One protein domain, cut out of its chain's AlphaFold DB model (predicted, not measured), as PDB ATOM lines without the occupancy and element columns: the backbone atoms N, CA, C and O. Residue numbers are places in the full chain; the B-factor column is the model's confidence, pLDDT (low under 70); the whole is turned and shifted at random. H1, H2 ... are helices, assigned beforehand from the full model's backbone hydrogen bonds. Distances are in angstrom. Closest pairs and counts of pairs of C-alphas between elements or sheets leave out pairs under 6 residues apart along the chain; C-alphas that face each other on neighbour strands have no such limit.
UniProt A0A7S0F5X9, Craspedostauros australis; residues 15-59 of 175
ATOM      1  N   ALA A  15      10.479  -4.934  -4.537       61.72
ATOM      2  CA  ALA A  15      10.650  -6.309  -4.084       61.72
ATOM      3  C   ALA A  15      10.394  -7.354  -5.189       61.72
ATOM      4  O   ALA A  15      11.085  -8.370  -5.229       61.72
ATOM      5  N   ASP A  16       9.452  -7.112  -6.105       69.19
ATOM      6  CA  ASP A  16       9.178  -8.018  -7.226       69.19
ATOM      7  C   ASP A  16      10.317  -7.997  -8.252       69.19
ATOM      8  O   ASP A  16      10.696  -9.049  -8.766       69.19
ATOM      9  N   ASP A  17      10.912  -6.827  -8.503       74.25
ATOM     10  CA  ASP A  17      12.060  -6.684  -9.405       74.25
ATOM     11  C   ASP A  17      13.320  -7.373  -8.856       74.25
ATOM     12  O   ASP A  17      14.047  -8.021  -9.612       74.25
ATOM     13  N   GLU A  18      13.566  -7.299  -7.544       77.69
ATOM     14  CA  GLU A  18      14.704  -7.969  -6.898       77.69
ATOM     15  C   GLU A  18      14.563  -9.500  -6.940       77.69
ATOM     16  O   GLU A  18      15.515 -10.216  -7.269       77.69
ATOM     17  N   VAL A  19      13.349 -10.011  -6.710       81.94
ATOM     18  CA  VAL A  19      13.039 -11.440  -6.858       81.94
ATOM     19  C   VAL A  19      13.206 -11.879  -8.314       81.94
ATOM     20  O   VAL A  19      13.802 -12.926  -8.581       81.94
ATOM     21  N   LEU A  20      12.732 -11.082  -9.276       84.75
ATOM     22  CA  LEU A  20      12.877 -11.386 -10.699       84.75
ATOM     23  C   LEU A  20      14.350 -11.432 -11.122       84.75
ATOM     24  O   LEU A  20      14.747 -12.310 -11.893       84.75
ATOM     25  N   GLU A  21      15.166 -10.515 -10.606       88.56
ATOM     26  CA  GLU A  21      16.600 -10.473 -10.874       88.56
ATOM     27  C   GLU A  21      17.311 -11.700 -10.294       88.56
ATOM     28  O   GLU A  21      18.102 -12.351 -10.981       88.56
ATOM     29  N   GLN A  22      16.943 -12.116  -9.082       90.25
ATOM     30  CA  GLN A  22      17.453 -13.350  -8.491       90.25
ATOM     31  C   GLN A  22      17.098 -14.586  -9.336       90.25
ATOM     32  O   GLN A  22      17.949 -15.453  -9.555       90.25
ATOM     33  N   TYR A  23      15.878 -14.655  -9.881       89.69
ATOM     34  CA  TYR A  23      15.484 -15.725 -10.803       89.69
ATOM     35  C   TYR A  23      16.280 -15.707 -12.110       89.69
ATOM     36  O   TYR A  23      16.670 -16.772 -12.593       89.69
ATOM     37  N   ARG A  24      16.575 -14.528 -12.673       93.44
ATOM     38  CA  ARG A  24      17.423 -14.407 -13.873       93.44
ATOM     39  C   ARG A  24      18.829 -14.934 -13.620       93.44
ATOM     40  O   ARG A  24      19.344 -15.697 -14.436       93.44
ATOM     41  N   ILE A  25      19.421 -14.576 -12.481       92.44
ATOM     42  CA  ILE A  25      20.757 -15.038 -12.089       92.44
ATOM     43  C   ILE A  25      20.768 -16.564 -11.955       92.44
ATOM     44  O   ILE A  25      21.631 -17.228 -12.535       92.44
ATOM     45  N   MET A  26      19.787 -17.139 -11.250       92.06
ATOM     46  CA  MET A  26      19.682 -18.594 -11.089       92.06
ATOM     47  C   MET A  26      19.502 -19.314 -12.428       92.06
ATOM     48  O   MET A  26      20.228 -20.269 -12.704       92.06
ATOM     49  N   ALA A  27      18.596 -18.831 -13.281       90.88
ATOM     50  CA  ALA A  27      18.350 -19.418 -14.596       90.88
ATOM     51  C   ALA A  27      19.602 -19.373 -15.484       90.88
ATOM     52  O   ALA A  27      19.924 -20.348 -16.163       90.88
ATOM     53  N   HIS A  28      20.347 -18.264 -15.451       87.88
ATOM     54  CA  HIS A  28      21.585 -18.132 -16.213       87.88
ATOM     55  C   HIS A  28      22.667 -19.102 -15.718       87.88
ATOM     56  O   HIS A  28      23.341 -19.758 -16.518       87.88
ATOM     57  N   MET A  29      22.818 -19.243 -14.398       88.06
ATOM     58  CA  MET A  29      23.750 -20.207 -13.814       88.06
ATOM     59  C   MET A  29      23.380 -21.646 -14.182       88.06
ATOM     60  O   MET A  29      24.249 -22.410 -14.608       88.06
ATOM     61  N   GLU A  30      22.103 -22.010 -14.081       88.75
ATOM     62  CA  GLU A  30      21.622 -23.342 -14.441       88.75
ATOM     63  C   GLU A  30      21.837 -23.650 -15.926       88.75
ATOM     64  O   GLU A  30      22.384 -24.702 -16.264       88.75
ATOM     65  N   ALA A  31      21.506 -22.709 -16.813       83.69
ATOM     66  CA  ALA A  31      21.748 -22.851 -18.244       83.69
ATOM     67  C   ALA A  31      23.243 -23.055 -18.540       83.69
ATOM     68  O   ALA A  31      23.610 -23.957 -19.294       83.69
ATOM     69  N   SER A  32      24.124 -22.275 -17.900       79.06
ATOM     70  CA  SER A  32      25.577 -22.426 -18.063       79.06
ATOM     71  C   SER A  32      26.075 -23.801 -17.609       79.06
ATOM     72  O   SER A  32      26.903 -24.421 -18.284       79.06
ATOM     73  N   LYS A  33      25.523 -24.326 -16.508       79.94
ATOM     74  CA  LYS A  33      25.852 -25.650 -15.983       79.94
ATOM     75  C   LYS A  33      25.420 -26.739 -16.962       79.94
ATOM     76  O   LYS A  33      26.228 -27.601 -17.296       79.94
ATOM     77  N   GLN A  34      24.197 -26.662 -17.483       76.94
ATOM     78  CA  GLN A  34      23.693 -27.629 -18.461       76.94
ATOM     79  C   GLN A  34      24.491 -27.595 -19.774       76.94
ATOM     80  O   GLN A  34      24.783 -28.641 -20.349       76.94
ATOM     81  N   VAL A  35      24.896 -26.411 -20.245       74.31
ATOM     82  CA  VAL A  35      25.779 -26.255 -21.415       74.31
ATOM     83  C   VAL A  35      27.140 -26.912 -21.156       74.31
ATOM     84  O   VAL A  35      27.633 -27.665 -21.999       74.31
ATOM     85  N   LYS A  36      27.730 -26.698 -19.975       72.88
ATOM     86  CA  LYS A  36      29.004 -27.318 -19.591       72.88
ATOM     87  C   LYS A  36      28.903 -28.843 -19.512       72.88
ATOM     88  O   LYS A  36      29.767 -29.528 -20.053       72.88
ATOM     89  N   GLU A  37      27.849 -29.376 -18.896       73.19
ATOM     90  CA  GLU A  37      27.626 -30.824 -18.764       73.19
ATOM     91  C   GLU A  37      27.353 -31.501 -20.117       73.19
ATOM     92  O   GLU A  37      27.896 -32.570 -20.394       73.19
ATOM     93  N   ASN A  38      26.571 -30.867 -20.997       68.69
ATOM     94  CA  ASN A  38      26.162 -31.475 -22.266       68.69
ATOM     95  C   ASN A  38      27.212 -31.356 -23.378       68.69
ATOM     96  O   ASN A  38      27.345 -32.262 -24.206       68.69
ATOM     97  N   ILE A  39      27.939 -30.238 -23.432       69.44
ATOM     98  CA  ILE A  39      28.882 -29.932 -24.520       69.44
ATOM     99  C   ILE A  39      30.331 -30.210 -24.082       69.44
ATOM    100  O   ILE A  39      31.231 -30.276 -24.918       69.44
ATOM    101  N   GLY A  40      30.578 -30.387 -22.776       66.94
ATOM    102  CA  GLY A  40      31.927 -30.495 -22.212       66.94
ATOM    103  C   GLY A  40      32.747 -29.210 -22.380       66.94
ATOM    104  O   GLY A  40      33.969 -29.235 -22.246       66.94
ATOM    105  N   PHE A  41      32.089 -28.101 -22.729       63.69
ATOM    106  CA  PHE A  41      32.719 -26.819 -23.006       63.69
ATOM    107  C   PHE A  41      32.575 -25.909 -21.790       63.69
ATOM    108  O   PHE A  41      31.467 -25.571 -21.381       63.69
ATOM    109  N   ASP A  42      33.709 -25.520 -21.219       71.12
ATOM    110  CA  ASP A  42      33.769 -24.644 -20.057       71.12
ATOM    111  C   ASP A  42      34.265 -23.259 -20.474       71.12
ATOM    112  O   ASP A  42      35.437 -23.102 -20.838       71.12
ATOM    113  N   LEU A  43      33.362 -22.275 -20.423       70.50
ATOM    114  CA  LEU A  43      33.622 -20.900 -20.848       70.50
ATOM    115  C   LEU A  43      34.759 -20.262 -20.039       70.50
ATOM    116  O   LEU A  43      35.632 -19.643 -20.637       70.50
ATOM    117  N   ALA A  44      34.826 -20.505 -18.725       72.69
ATOM    118  CA  ALA A  44      35.893 -19.971 -17.875       72.69
ATOM    119  C   ALA A  44      37.271 -20.506 -18.305       72.69
ATOM    120  O   ALA A  44      38.221 -19.749 -18.487       72.69
ATOM    121  N   SER A  45      37.355 -21.811 -18.591       70.62
ATOM    122  CA  SER A  45      38.587 -22.442 -19.092       70.62
ATOM    123  C   SER A  45      38.963 -22.010 -20.519       70.62
ATOM    124  O   SER A  45      40.112 -22.157 -20.950       70.62
ATOM    125  N   TYR A  46      37.978 -21.569 -21.305       68.38
ATOM    126  CA  TYR A  46      38.166 -21.085 -22.668       68.38
ATOM    127  C   TYR A  46      38.668 -19.640 -22.663       68.38
ATOM    128  O   TYR A  46      39.618 -19.319 -23.378       68.38
ATOM    129  N   GLU A  47      38.080 -18.792 -21.821       74.94
ATOM    130  CA  GLU A  47      38.502 -17.409 -21.616       74.94
ATOM    131  C   GLU A  47      39.910 -17.339 -21.025       74.94
ATOM    132  O   GLU A  47      40.751 -16.631 -21.576       74.94
ATOM    133  N   GLU A  48      40.234 -18.162 -20.024       72.31
ATOM    134  CA  GLU A  48      41.587 -18.257 -19.463       72.31
ATOM    135  C   GLU A  48      42.626 -18.657 -20.529       72.31
ATOM    136  O   GLU A  48      43.694 -18.050 -20.644       72.31
ATOM    137  N   ARG A  49      42.285 -19.614 -21.406       68.50
ATOM    138  CA  ARG A  49      43.140 -19.993 -22.544       68.50
ATOM    139  C   ARG A  49      43.319 -18.877 -23.569       68.50
ATOM    140  O   ARG A  49      44.394 -18.791 -24.164       68.50
ATOM    141  N   ARG A  50      42.302 -18.040 -23.795       66.25
ATOM    142  CA  ARG A  50      42.419 -16.861 -24.672       66.25
ATOM    143  C   ARG A  50      43.246 -15.754 -24.029       66.25
ATOM    144  O   ARG A  50      44.032 -15.129 -24.733       66.25
ATOM    145  N   GLN A  51      43.107 -15.543 -22.723       68.75
ATOM    146  CA  GLN A  51      43.870 -14.546 -21.972       68.75
ATOM    147  C   GLN A  51      45.370 -14.885 -21.954       68.75
ATOM    148  O   GLN A  51      46.206 -14.002 -22.119       68.75
ATOM    149  N   MET A  52      45.704 -16.173 -21.813       63.12
ATOM    150  CA  MET A  52      47.084 -16.680 -21.777       63.12
ATOM    151  C   MET A  52      47.739 -16.807 -23.165       63.12
ATOM    152  O   MET A  52      48.950 -16.981 -23.252       63.12
ATOM    153  N   ASN A  53      46.969 -16.717 -24.256       55.75
ATOM    154  CA  ASN A  53      47.474 -16.701 -25.635       55.75
ATOM    155  C   ASN A  53      46.813 -15.574 -26.455       55.75
ATOM    156  O   ASN A  53      46.023 -15.855 -27.367       55.75
ATOM    157  N   PRO A  54      47.147 -14.296 -26.185       58.72
ATOM    158  CA  PRO A  54      46.605 -13.164 -26.940       58.72
ATOM    159  C   PRO A  54      47.004 -13.201 -28.429       58.72
ATOM    160  O   PRO A  54      46.269 -12.704 -29.285       58.72
ATOM    161  N   ASP A  55      48.111 -13.871 -28.770       52.03
ATOM    162  CA  ASP A  55      48.636 -13.946 -30.139       52.03
ATOM    163  C   ASP A  55      47.768 -14.768 -31.105       52.03
ATOM    164  O   ASP A  55      47.833 -14.557 -32.317       52.03
ATOM    165  N   ASN A  56      46.882 -15.641 -30.608       49.19
ATOM    166  CA  ASN A  56      45.935 -16.378 -31.456       49.19
ATOM    167  C   ASN A  56      44.708 -15.549 -31.870       49.19
ATOM    168  O   ASN A  56      43.967 -15.960 -32.761       49.19
ATOM    169  N   ALA A  57      44.482 -14.382 -31.258       52.31
ATOM    170  CA  ALA A  57      43.459 -13.446 -31.723       52.31
ATOM    171  C   ALA A  57      43.972 -12.531 -32.852       52.31
ATOM    172  O   ALA A  57      43.161 -12.028 -33.627       52.31
ATOM    173  N   SER A  58      45.294 -12.336 -32.965       50.28
ATOM    174  CA  SER A  58      45.908 -11.384 -33.908       50.28
ATOM    175  C   SER A  58      46.717 -12.044 -35.037       50.28
ATOM    176  O   SER A  58      46.850 -11.472 -36.116       50.28
ATOM    177  N   ARG A  59      47.193 -13.288 -34.875       45.22
ATOM    178  CA  ARG A  59      47.838 -14.057 -35.957       45.22
ATOM    179  C   ARG A  59      46.851 -14.922 -36.726       45.22
ATOM    180  O   ARG A  59      47.002 -16.131 -36.866       45.22
TER     181      ARG A  59
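Overview. This is residues 15 to 59 of the 175 residues of a protein of Craspedostauros australis (UniProt A0A7S0F5X9). Start at residue 15 and you see one long straight helix, H1, then a sharp turn of the chain into a shorter arm of H2 and the small H3, so that the trace makes an open, unequal V. The two arms do not fold back on each other, and no helix touches another. The printed part has 45 residues with three named helices in the order H1, H2, H3 and no named strand; the class is all helix. It is extended, with a radius of gyration of the C-alphas of 15.6 A and spans of 49 by 23 by 12 A.

Arrangement. Look first at H1, residues 15 to 39, of which 15 to 31 stand free. A tight link of 3 residues leads to H2, residues 43 to 51; H1 and H2 are only just apart, their closest C-alphas being 8.0 A from each other. Another tight link of 3 residues leads to H3, residues 55 to 58. H2 and H3 are close but not clearly touching, the closest C-alphas being those of Arg 50 and Asn 56, 7.7 A apart. H1 and H3 are apart. In H1 and H2 every O i to N i+4 pair is within hydrogen-bond range; H3 is too short for such a pair, and its one O i to N i+3 pair is within range.

Along the chain. Find C-alpha 15 at (10.650, -6.309, -4.084); from there H1 runs 36.2 A to C-alpha 39 at (28.882, -29.932, -24.520). H2 measures 12.1 A from Leu 43 to Gln 51, and H3 5.3 A from Asp 55 to Ser 58, whose C-alpha is at (45.908, -11.384, -33.908).

Size, cuts and confidence. The two C-alphas farthest apart are those of Ala 15 and Arg 59, 49.6 A. The printed part has no cut and no long link. Residues 44 to 59 stand free too. The mean pLDDT of the printed part is 73.1; residues 15 to 16, 38 to 41, 46 and 49 to 59 are under 70.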